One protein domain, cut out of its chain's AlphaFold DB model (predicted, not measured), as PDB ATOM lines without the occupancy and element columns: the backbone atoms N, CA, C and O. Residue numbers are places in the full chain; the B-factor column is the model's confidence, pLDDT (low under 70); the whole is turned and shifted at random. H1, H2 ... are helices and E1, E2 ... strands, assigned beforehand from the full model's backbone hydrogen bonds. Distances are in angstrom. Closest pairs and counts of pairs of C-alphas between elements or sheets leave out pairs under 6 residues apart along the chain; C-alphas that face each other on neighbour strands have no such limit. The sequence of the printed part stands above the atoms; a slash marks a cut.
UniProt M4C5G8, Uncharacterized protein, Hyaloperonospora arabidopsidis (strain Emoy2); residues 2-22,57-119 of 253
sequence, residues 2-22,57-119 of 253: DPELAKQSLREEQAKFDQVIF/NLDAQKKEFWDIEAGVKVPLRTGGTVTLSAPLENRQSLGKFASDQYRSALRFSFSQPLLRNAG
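Overview. This is residues 2 to 22 and 57 to 119 of the 253 residues of an uncharacterized protein of Hyaloperonospora arabidopsidis (strain Emoy2) (UniProt M4C5G8). The model is a long, narrow, twisted ribbon of antiparallel strands, with a single helix, H1, at one end, from which residues 2 to 13 stick out. Two long bending strands, E2 and E3, run side by side as the ribbon's core; E4 and then E5 line the far side of E3, and short E1 lines the far side of E2. The printed part has 84 residues with one named helix and five named strands, in the order H1, E1, E2, E3, E4, E5, a mixed class of helices and strands. The whole is extended, with a radius of gyration of the C-alphas of 21.6 A and spans of 74 by 35 by 20 A.

Along the chain. Find C-alpha 58 at (226.713, 178.469, 178.449); from there E2, residues 58 to 75, the longest strand, runs 51.9 A to C-alpha 75 at (198.775, 135.510, 186.885). E3, residues 81 to 94, runs back over 39.7 A. Then come E4, residues 99 to 104, 16.5 A long, and E5, residues 107 to 111, which ends at C-alpha 111 at (194.831, 143.245, 191.027). Earlier in the printed part look for H1, residues 3 to 15, 18.7 A long, and E1, residues 20 to 22.

Arrangement. Start with the hairpin of E2 and E3, antiparallel at 167 degrees, where you will find N 64 and O 92 within hydrogen-bond range at 2.8 A. E2 bends by 53 degrees at residue 72, and E3 bends by 51 degrees at residue 84. On the other side of E3 from E2, the pairing is staggered. E4 pairs with residues 88 to 93 of E3 in a second hairpin, antiparallel at 171 degrees, with N 91 and O 101 at 2.9 A. E5 pairs with residues 81 to 85 of E3, antiparallel at 141 degrees, with N 83 and O 109 at 2.8 A. E4 runs on into E5 across a break of 2 residues, at 47 degrees. On the other side of E2 from E3 look for E1, an edge strand, antiparallel to E2 at 161 degrees, with N 22 and O 71 at 2.9 A. E2, E3 and E4 form a meander, each strand the antiparallel neighbour of the one before. H1 is not on the sheet and is apart from E2, E3, E4 and E5; every O i to N i+4 pair in H1 is within hydrogen-bond range.

Size, cuts and confidence. The two C-alphas farthest apart, those of Pro 3 and Asn 57, are 75.3 A apart. Residues 23 to 56 are not printed, and C-alphas 22 and 57 stand 45.2 A apart across this cut. The links that are printed whole are tight. In the B-factor column, the mean pLDDT of the printed part is 88.2; look for values under 70 at residues 57 to 60 and 96 to 97.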
ATOM      1  N   ASP A   2     198.241 114.255 165.754       81.00
ATOM      2  CA  ASP A   2     199.154 113.551 166.655       81.00
ATOM      3  C   ASP A   2     198.753 113.810 168.125       81.00
ATOM      4  O   ASP A   2     198.570 114.975 168.496       81.00
ATOM      5  N   PRO A   3     198.587 112.772 168.968       83.38
ATOM      6  CA  PRO A   3     198.367 112.933 170.405       83.38
ATOM      7  C   PRO A   3     199.408 113.814 171.111       83.38
ATOM      8  O   PRO A   3     199.064 114.477 172.089       83.38
ATOM      9  N   GLU A   4     200.656 113.850 170.640       85.31
ATOM     10  CA  GLU A   4     201.701 114.686 171.242       85.31
ATOM     11  C   GLU A   4     201.491 116.178 170.960       85.31
ATOM     12  O   GLU A   4     201.661 117.001 171.862       85.31
ATOM     13  N   LEU A   5     201.004 116.537 169.768       84.69
ATOM     14  CA  LEU A   5     200.650 117.924 169.444       84.69
ATOM     15  C   LEU A   5     199.496 118.428 170.319       84.69
ATOM     16  O   LEU A   5     199.530 119.553 170.811       84.69
ATOM     17  N   ALA A   6     198.500 117.579 170.582       82.31
ATOM     18  CA  ALA A   6     197.373 117.945 171.439       82.31
ATOM     19  C   ALA A   6     197.777 118.111 172.919       82.31
ATOM     20  O   ALA A   6     197.171 118.877 173.664       82.31
ATOM     21  N   LYS A   7     198.823 117.406 173.373       86.81
ATOM     22  CA  LYS A   7     199.412 117.640 174.702       86.81
ATOM     23  C   LYS A   7     200.183 118.957 174.756       86.81
ATOM     24  O   LYS A   7     200.180 119.603 175.801       86.81
ATOM     25  N   GLN A   8     200.864 119.335 173.674       88.06
ATOM     26  CA  GLN A   8     201.592 120.602 173.601       88.06
ATOM     27  C   GLN A   8     200.640 121.798 173.656       88.06
ATOM     28  O   GLN A   8     200.862 122.676 174.484       88.06
ATOM     29  N   SER A   9     199.542 121.787 172.895       87.75
ATOM     30  CA  SER A   9     198.551 122.873 172.936       87.75
ATOM     31  C   SER A   9     197.938 123.062 174.329       87.75
ATOM     32  O   SER A   9     197.782 124.187 174.795       87.75
ATOM     33  N   LEU A  10     197.662 121.968 175.049       90.12
ATOM     34  CA  LEU A  10     197.210 122.041 176.439       90.12
ATOM     35  C   LEU A  10     198.254 122.701 177.354       90.12
ATOM     36  O   LEU A  10     197.900 123.537 178.185       90.12
ATOM     37  N   ARG A  11     199.538 122.342 177.210       89.31
ATOM     38  CA  ARG A  11     200.617 122.961 177.998       89.31
ATOM     39  C   ARG A  11     200.766 124.446 177.690       89.31
ATOM     40  O   ARG A  11     200.982 125.216 178.616       89.31
ATOM     41  N   GLU A  12     200.640 124.848 176.429       89.94
ATOM     42  CA  GLU A  12     200.688 126.262 176.035       89.94
ATOM     43  C   GLU A  12     199.572 127.075 176.703       89.94
ATOM     44  O   GLU A  12     199.818 128.164 177.218       89.94
ATOM     45  N   GLU A  13     198.355 126.529 176.763       89.81
ATOM     46  CA  GLU A  13     197.235 127.175 177.454       89.81
ATOM     47  C   GLU A  13     197.445 127.248 178.974       89.81
ATOM     48  O   GLU A  13     197.128 128.265 179.592       89.81
ATOM     49  N   GLN A  14     198.030 126.212 179.581       89.75
ATOM     50  CA  GLN A  14     198.373 126.206 181.007       89.75
ATOM     51  C   GLN A  14     199.494 127.201 181.343       89.75
ATOM     52  O   GLN A  14     199.402 127.892 182.358       89.75
ATOM     53  N   ALA A  15     200.494 127.340 180.466       90.69
ATOM     54  CA  ALA A  15     201.637 128.234 180.651       90.69
ATOM     55  C   ALA A  15     201.243 129.720 180.730       90.69
ATOM     56  O   ALA A  15     201.991 130.536 181.267       90.69
ATOM     57  N   LYS A  16     200.037 130.094 180.276       89.81
ATOM     58  CA  LYS A  16     199.481 131.446 180.481       89.81
ATOM     59  C   LYS A  16     199.315 131.808 181.962       89.81
ATOM     60  O   LYS A  16     199.218 132.993 182.283       89.81
ATOM     61  N   PHE A  17     199.277 130.810 182.845       90.50
ATOM     62  CA  PHE A  17     199.167 130.978 184.294       90.50
ATOM     63  C   PHE A  17     200.492 130.773 185.039       90.50
ATOM     64  O   PHE A  17     200.521 130.880 186.265       90.50
ATOM     65  N   ASP A  18     201.582 130.503 184.321       92.06
ATOM     66  CA  ASP A  18     202.890 130.336 184.938       92.06
ATOM     67  C   ASP A  18     203.472 131.681 185.383       92.06
ATOM     68  O   ASP A  18     203.182 132.755 184.843       92.06
ATOM     69  N   GLN A  19     204.319 131.620 186.409       92.62
ATOM     70  CA  GLN A  19     205.016 132.791 186.915       92.62
ATOM     71  C   GLN A  19     206.035 133.308 185.895       92.62
ATOM     72  O   GLN A  19     206.879 132.566 185.393       92.62
ATOM     73  N   VAL A  20     206.001 134.613 185.640       93.81
ATOM     74  CA  VAL A  20     206.966 135.289 184.773       93.81
ATOM     75  C   VAL A  20     207.966 136.029 185.644       93.81
ATOM     76  O   VAL A  20     207.604 136.959 186.366       93.81
ATOM     77  N   ILE A  21     209.230 135.626 185.560       95.44
ATOM     78  CA  ILE A  21     210.352 136.347 186.161       95.44
ATOM     79  C   ILE A  21     210.895 137.299 185.102       95.44
ATOM     80  O   ILE A  21     211.184 136.882 183.981       95.44
ATOM     81  N   PHE A  22     211.027 138.574 185.446       94.75
ATOM     82  CA  PHE A  22     211.563 139.584 184.546       94.75
ATOM     83  C   PHE A  22     212.680 140.365 185.223       94.75
ATOM     84  O   PHE A  22     212.645 140.622 186.425       94.75
ATOM     85  N   ASN A  57     228.727 182.579 180.026       57.31
ATOM     86  CA  ASN A  57     228.810 181.129 180.223       57.31
ATOM     87  C   ASN A  57     227.537 180.426 179.740       57.31
ATOM     88  O   ASN A  57     226.420 180.807 180.103       57.31
ATOM     89  N   LEU A  58     227.734 179.394 178.921       57.28
ATOM     90  CA  LEU A  58     226.713 178.469 178.449       57.28
ATOM     91  C   LEU A  58     227.000 177.112 179.105       57.28
ATOM     92  O   LEU A  58     227.750 176.304 178.565       57.28
ATOM     93  N   ASP A  59     226.459 176.888 180.303       62.88
ATOM     94  CA  ASP A  59     226.712 175.650 181.045       62.88
ATOM     95  C   ASP A  59     225.850 174.527 180.454       62.88
ATOM     96  O   ASP A  59     224.632 174.480 180.656       62.88
ATOM     97  N   ALA A  60     226.483 173.631 179.693       63.00
ATOM     98  CA  ALA A  60     225.837 172.431 179.183       63.00
ATOM     99  C   ALA A  60     225.353 171.570 180.360       63.00
ATOM    100  O   ALA A  60     226.119 171.257 181.274       63.00
ATOM    101  N   GLN A  61     224.072 171.201 180.341       70.00
ATOM    102  CA  GLN A  61     223.488 170.317 181.339       70.00
ATOM    103  C   GLN A  61     223.133 168.991 180.676       70.00
ATOM    104  O   GLN A  61     222.280 168.938 179.786       70.00
ATOM    105  N   LYS A  62     223.754 167.918 181.157       78.69
ATOM    106  CA  LYS A  62     223.502 166.552 180.699       78.69
ATOM    107  C   LYS A  62     222.831 165.767 181.819       78.69
ATOM    108  O   LYS A  62     223.244 165.860 182.973       78.69
ATOM    109  N   LYS A  63     221.771 165.025 181.503       84.00
ATOM    110  CA  LYS A  63     221.067 164.170 182.469       84.00
ATOM    111  C   LYS A  63     221.170 162.716 182.046       84.00
ATOM    112  O   LYS A  63     220.754 162.374 180.943       84.00
ATOM    113  N   GLU A  64     221.673 161.883 182.939       88.06
ATOM    114  CA  GLU A  64     221.772 160.439 182.766       88.06
ATOM    115  C   GLU A  64     220.743 159.746 183.667       88.06
ATOM    116  O   GLU A  64     220.515 160.140 184.815       88.06
ATOM    117  N   PHE A  65     220.087 158.730 183.118       88.31
ATOM    118  CA  PHE A  65     219.048 157.948 183.775       88.31
ATOM    119  C   PHE A  65     219.409 156.470 183.662       88.31
ATOM    120  O   PHE A  65     219.588 155.963 182.554       88.31
ATOM    121  N   TRP A  66     219.473 155.790 184.800       91.62
ATOM    122  CA  TRP A  66     219.615 154.342 184.890       91.62
ATOM    123  C   TRP A  66     218.405 153.776 185.621       91.62
ATOM    124  O   TRP A  66     218.240 154.038 186.806       91.62
ATOM    125  N   ASP A  67     217.587 152.984 184.937       91.69
ATOM    126  CA  ASP A  67     216.445 152.290 185.533       91.69
ATOM    127  C   ASP A  67     216.693 150.782 185.458       91.69
ATOM    128  O   ASP A  67     216.771 150.211 184.371       91.69
ATOM    129  N   ILE A  68     216.822 150.126 186.605       94.31
ATOM    130  CA  ILE A  68     216.949 148.673 186.715       94.31
ATOM    131  C   ILE A  68     215.718 148.169 187.453       94.31
ATOM    132  O   ILE A  68     215.424 148.633 188.548       94.31
ATOM    133  N   GLU A  69     214.998 147.203 186.895       94.12
ATOM    134  CA  GLU A  69     213.886 146.565 187.592       94.12
ATOM    135  C   GLU A  69     213.968 145.056 187.425       94.12
ATOM    136  O   GLU A  69     214.106 144.539 186.317       94.12
ATOM    137  N   ALA A  70     213.849 144.351 188.543       96.50
ATOM    138  CA  ALA A  70     213.656 142.912 188.568       96.50
ATOM    139  C   ALA A  70     212.389 142.583 189.354       96.50
ATOM    140  O   ALA A  70     212.059 143.260 190.331       96.50
ATOM    141  N   GLY A  71     211.667 141.548 188.940       95.88
ATOM    142  CA  GLY A  71     210.429 141.167 189.595       95.88
ATOM    143  C   GLY A  71     209.858 139.839 189.129       95.88
ATOM    144  O   GLY A  71     210.347 139.199 188.198       95.88
ATOM    145  N   VAL A  72     208.790 139.434 189.809       97.00
ATOM    146  CA  VAL A  72     208.004 138.240 189.508       97.00
ATOM    147  C   VAL A  72     206.547 138.650 189.355       97.00
ATOM    148  O   VAL A  72     205.985 139.329 190.220       97.00
ATOM    149  N   LYS A  73     205.927 138.231 188.255       96.69
ATOM    150  CA  LYS A  73     204.504 138.408 187.971       96.69
ATOM    151  C   LYS A  73     203.823 137.045 187.955       96.69
ATOM    152  O   LYS A  73     204.183 136.186 187.158       96.69
ATOM    153  N   VAL A  74     202.819 136.872 188.807       96.25
ATOM    154  CA  VAL A  74     202.028 135.643 188.924       96.25
ATOM    155  C   VAL A  74     200.588 135.935 188.489       96.25
ATOM    156  O   VAL A  74     199.841 136.585 189.230       96.25
ATOM    157  N   PRO A  75     200.182 135.520 187.278       94.38
ATOM    158  CA  PRO A  75     198.775 135.510 186.885       94.38
ATOM    159  C   PRO A  75     198.003 134.429 187.658       94.38
ATOM    160  O   PRO A  75     198.430 133.284 187.765       94.38
ATOM    161  N   LEU A  76     196.849 134.788 188.214       92.50
ATOM    162  CA  LEU A  76     195.981 133.882 188.964       92.50
ATOM    163  C   LEU A  76     194.887 133.317 188.057       92.50
ATOM    164  O   LEU A  76     194.295 134.030 187.247       92.50
ATOM    165  N   ARG A  77     194.518 132.055 188.288       91.75
ATOM    166  CA  ARG A  77     193.400 131.375 187.602       91.75
ATOM    167  C   ARG A  77     192.047 132.064 187.807       91.75
ATOM    168  O   ARG A  77     191.128 131.868 187.027       91.75
ATOM    169  N   THR A  78     191.907 132.904 188.832       91.81
ATOM    170  CA  THR A  78     190.708 133.718 189.096       91.81
ATOM    171  C   THR A  78     190.607 134.976 188.224       91.81
ATOM    172  O   THR A  78     189.644 135.732 188.382       91.81
ATOM    173  N   GLY A  79     191.596 135.228 187.356       90.25
ATOM    174  CA  GLY A  79     191.716 136.427 186.518       90.25
ATOM    175  C   GLY A  79     192.516 137.564 187.160       90.25
ATOM    176  O   GLY A  79     192.697 138.613 186.545       90.25
ATOM    177  N   GLY A  80     192.975 137.383 188.402       93.69
ATOM    178  CA  GLY A  80     193.817 138.355 189.095       93.69
ATOM    179  C   GLY A  80     195.292 138.278 188.690       93.69
ATOM    180  O   GLY A  80     195.732 137.325 188.057       93.69
ATOM    181  N   THR A  81     196.084 139.274 189.079       94.88
ATOM    182  CA  THR A  81     197.545 139.266 188.921       94.88
ATOM    183  C   THR A  81     198.216 139.759 190.200       94.88
ATOM    184  O   THR A  81     197.797 140.757 190.787       94.88
ATOM    185  N   VAL A  82     199.256 139.049 190.631       96.81
ATOM    186  CA  VAL A  82     200.153 139.446 191.726       96.81
ATOM    187  C   VAL A  82     201.484 139.835 191.096       96.81
ATOM    188  O   VAL A  82     202.007 139.100 190.264       96.81
ATOM    189  N   THR A  83     202.041 140.986 191.449       96.69
ATOM    190  CA  THR A  83     203.363 141.418 190.975       96.69
ATOM    191  C   THR A  83     204.194 141.901 192.151       96.69
ATOM    192  O   THR A  83     203.739 142.739 192.929       96.69
ATOM    193  N   LEU A  84     205.410 141.378 192.268       96.81
ATOM    194  CA  LEU A  84     206.421 141.834 193.211       96.81
ATOM    195  C   LEU A  84     207.636 142.289 192.407       96.81
ATOM    196  O   LEU A  84     208.203 141.483 191.670       96.81
ATOM    197  N   SER A  85     208.032 143.553 192.524       96.44
ATOM    198  CA  SER A  85     209.198 144.086 191.816       96.44
ATOM    199  C   SER A  85     210.045 145.018 192.673       96.44
ATOM    200  O   SER A  85     209.581 145.602 193.653       96.44
ATOM    201  N   ALA A  86     211.316 145.127 192.307       95.88
ATOM    202  CA  ALA A  86     212.319 145.943 192.967       95.88
ATOM    203  C   ALA A  86     212.975 146.878 191.937       95.88
ATOM    204  O   ALA A  86     214.008 146.533 191.360       95.88
ATOM    205  N   PRO A  87     212.359 148.035 191.644       94.75
ATOM    206  CA  PRO A  87     212.981 149.078 190.840       94.75
ATOM    207  C   PRO A  87     214.096 149.796 191.609       94.75
ATOM    208  O   PRO A  87     213.950 150.168 192.779       94.75
ATOM    209  N   LEU A  88     215.193 150.036 190.904       93.12
ATOM    210  CA  LEU A  88     216.307 150.886 191.274       93.12
ATOM    211  C   LEU A  88     216.496 151.913 190.157       93.12
ATOM    212  O   LEU A  88     216.871 151.569 189.040       93.12
ATOM    213  N   GLU A  89     216.230 153.170 190.470       91.94
ATOM    214  CA  GLU A  89     216.382 154.300 189.562       91.94
ATOM    215  C   GLU A  89     217.570 155.133 190.052       91.94
ATOM    216  O   GLU A  89     217.593 155.550 191.212       91.94
ATOM    217  N   ASN A  90     218.551 155.397 189.194       91.31
ATOM    218  CA  ASN A  90     219.536 156.444 189.417       91.31
ATOM    219  C   ASN A  90     219.322 157.581 188.419       91.31
ATOM    220  O   ASN A  90     219.237 157.366 187.209       91.31
ATOM    221  N   ARG A  91     219.253 158.806 188.934       87.62
ATOM    222  CA  ARG A  91     219.184 160.021 188.133       87.62
ATOM    223  C   ARG A  91     220.375 160.901 188.449       87.62
ATOM    224  O   ARG A  91     220.430 161.513 189.517       87.62
ATOM    225  N   GLN A  92     221.251 161.035 187.465       85.88
ATOM    226  CA  GLN A  92     222.425 161.880 187.551       85.88
ATOM    227  C   GLN A  92     222.243 163.118 186.669       85.88
ATOM    228  O   GLN A  92     221.796 163.043 185.527       85.88
ATOM    229  N   SER A  93     222.569 164.290 187.202       81.31
ATOM    230  CA  SER A  93     222.674 165.537 186.443       81.31
ATOM    231  C   SER A  93     224.129 165.974 186.476       81.31
ATOM    232  O   SER A  93     224.670 166.190 187.557       81.31
ATOM    233  N   LEU A  94     224.742 166.129 185.308       76.81
ATOM    234  CA  LEU A  94     226.087 166.660 185.124       76.81
ATOM    235  C   LEU A  94     226.008 168.137 184.701       76.81
ATOM    236  O   LEU A  94     225.130 168.525 183.927       76.81
ATOM    237  N   GLY A  95     226.906 168.963 185.241       72.50
ATOM    238  CA  GLY A  95     226.963 170.412 185.018       72.50
ATOM    239  C   GLY A  95     227.256 171.185 186.308       72.50
ATOM    240  O   GLY A  95     227.635 170.602 187.322       72.50
ATOM    241  N   LYS A  96     227.042 172.506 186.292       66.06
ATOM    242  CA  LYS A  96     227.324 173.403 187.432       66.06
ATOM    243  C   LYS A  96     226.492 173.110 188.691       66.06
ATOM    244  O   LYS A  96     226.922 173.413 189.798       66.06
ATOM    245  N   PHE A  97     225.333 172.475 188.522       68.19
ATOM    246  CA  PHE A  97     224.497 171.941 189.602       68.19
ATOM    247  C   PHE A  97     224.426 170.417 189.474       68.19
ATOM    248  O   PHE A  97     223.427 169.859 189.006       68.19
ATOM    249  N   ALA A  98     225.526 169.748 189.818       76.56
ATOM    250  CA  ALA A  98     225.588 168.297 189.781       76.56
ATOM    251  C   ALA A  98     224.708 167.680 190.880       76.56
ATOM    252  O   ALA A  98     224.685 168.160 192.013       76.56
ATOM    253  N   SER A  99     223.977 166.617 190.552       82.06
ATOM    254  CA  SER A  99     223.227 165.826 191.536       82.06
ATOM    255  C   SER A  99     223.222 164.359 191.134       82.06
ATOM    256  O   SER A  99     223.163 164.058 189.945       82.06
ATOM    257  N   ASP A 100     223.289 163.473 192.122       87.56
ATOM    258  CA  ASP A 100     223.201 162.022 191.958       87.56
ATOM    259  C   ASP A 100     222.116 161.523 192.918       87.56
ATOM    260  O   ASP A 100     222.172 161.791 194.121       87.56
ATOM    261  N   GLN A 101     221.055 160.921 192.381       87.38
ATOM    262  CA  GLN A 101     219.868 160.545 193.145       87.38
ATOM    263  C   GLN A 101     219.492 159.095 192.874       87.38
ATOM    264  O   GLN A 101     218.870 158.792 191.856       87.38
ATOM    265  N   TYR A 102     219.756 158.239 193.858       90.06
ATOM    266  CA  TYR A 102     219.285 156.860 193.872       90.06
ATOM    267  C   TYR A 102     217.908 156.771 194.522       90.06
ATOM    268  O   TYR A 102     217.675 157.278 195.623       90.06
ATOM    269  N   ARG A 103     216.987 156.087 193.852       91.38
ATOM    270  CA  ARG A 103     215.670 155.729 194.367       91.38
ATOM    271  C   ARG A 103     215.508 154.231 194.236       91.38
ATOM    272  O   ARG A 103     215.571 153.688 193.143       91.38
ATOM    273  N   SER A 104     215.270 153.570 195.356       91.06
ATOM    274  CA  SER A 104     214.914 152.160 195.376       91.06
ATOM    275  C   SER A 104     213.595 151.997 196.109       91.06
ATOM    276  O   SER A 104     213.332 152.695 197.091       91.06
ATOM    277  N   ALA A 105     212.755 151.098 195.615       90.31
ATOM    278  CA  ALA A 105     211.521 150.724 196.282       90.31
ATOM    279  C   ALA A 105     211.260 149.232 196.087       90.31
ATOM    280  O   ALA A 105     211.593 148.672 195.049       90.31
ATOM    281  N   LEU A 106     210.603 148.609 197.062       94.81
ATOM    282  CA  LEU A 106     209.951 147.318 196.869       94.81
ATOM    283  C   LEU A 106     208.478 147.584 196.558       94.81
ATOM    284  O   LEU A 106     207.781 148.232 197.339       94.81
ATOM    285  N   ARG A 107     208.015 147.121 195.398       95.19
ATOM    286  CA  ARG A 107     206.646 147.307 194.913       95.19
ATOM    287  C   ARG A 107     205.911 145.973 194.958       95.19
ATOM    288  O   ARG A 107     206.267 145.039 194.248       95.19
ATOM    289  N   PHE A 108     204.860 145.907 195.768       96.88
ATOM    290  CA  PHE A 108     203.890 144.817 195.753       96.88
ATOM    291  C   PHE A 108     202.574 145.328 195.162       96.88
ATOM    292  O   PHE A 108     202.065 146.364 195.587       96.88
ATOM    293  N   SER A 109     202.030 144.611 194.183       96.50
ATOM    294  CA  SER A 109     200.773 144.942 193.517       96.50
ATOM    295  C   SER A 109     199.890 143.705 193.409       96.50
ATOM    296  O   SER A 109     200.339 142.644 192.973       96.50
ATOM    297  N   PHE A 110     198.623 143.853 193.790       96.19
ATOM    298  CA  PHE A 110     197.591 142.836 193.647       96.19
ATOM    299  C   PHE A 110     196.392 143.439 192.922       96.19
ATOM    300  O   PHE A 110     195.841 144.450 193.355       96.19
ATOM    301  N   SER A 111     195.982 142.818 191.821       95.38
ATOM    302  CA  SER A 111     194.831 143.245 191.027       95.38
ATOM    303  C   SER A 111     193.889 142.068 190.825       95.38
ATOM    304  O   SER A 111     194.323 141.029 190.338       95.38
ATOM    305  N   GLN A 112     192.612 142.216 191.187       95.38
ATOM    306  CA  GLN A 112     191.594 141.174 191.030       95.38
ATOM    307  C   GLN A 112     190.323 141.773 190.406       95.38
ATOM    308  O   GLN A 112     189.709 142.655 191.014       95.38
ATOM    309  N   PRO A 113     189.888 141.303 189.222       93.56
ATOM    310  CA  PRO A 113     188.574 141.654 188.697       93.56
ATOM    311  C   PRO A 113     187.465 141.049 189.571       93.56
ATOM    312  O   PRO A 113     187.557 139.887 189.971       93.56
ATOM    313  N   LEU A 114     186.411 141.827 189.851       92.62
ATOM    314  CA  LEU A 114     185.272 141.404 190.687       92.62
ATOM    315  C   LEU A 114     184.025 141.004 189.885       92.62
ATOM    316  O   LEU A 114     183.182 140.273 190.392       92.62
ATOM    317  N   LEU A 115     183.900 141.488 188.645       90.94
ATOM    318  CA  LEU A 115     182.754 141.226 187.767       90.94
ATOM    319  C   LEU A 115     183.227 140.600 186.449       90.94
ATOM    320  O   LEU A 115     183.335 139.384 186.324       90.94
ATOM    321  N   ARG A 116     183.556 141.427 185.451       87.81
ATOM    322  CA  ARG A 116     184.041 140.950 184.152       87.81
ATOM    323  C   ARG A 116     185.425 140.320 184.307       87.81
ATOM    324  O   ARG A 116     186.304 140.949 184.886       87.81
ATOM    325  N   ASN A 117     185.612 139.123 183.747       85.38
ATOM    326  CA  ASN A 117     186.836 138.312 183.855       85.38
ATOM    327  C   ASN A 117     187.132 137.795 185.274       85.38
ATOM    328  O   ASN A 117     188.235 137.317 185.535       85.38
ATOM    329  N   ALA A 118     186.162 137.875 186.188       90.94
ATOM    330  CA  ALA A 118     186.269 137.237 187.490       90.94
ATOM    331  C   ALA A 118     185.922 135.744 187.390       90.94
ATOM    332  O   ALA A 118     184.981 135.352 186.698       90.94
ATOM    333  N   GLY A 119     186.655 134.921 188.138       90.88
ATOM    334  CA  GLY A 119     186.334 133.511 188.342       90.88
ATOM    335  C   GLY A 119     187.095 132.549 187.432       90.88
ATOM    336  O   GLY A 119     187.524 132.878 186.328       90.88
TER     337      GLY A 119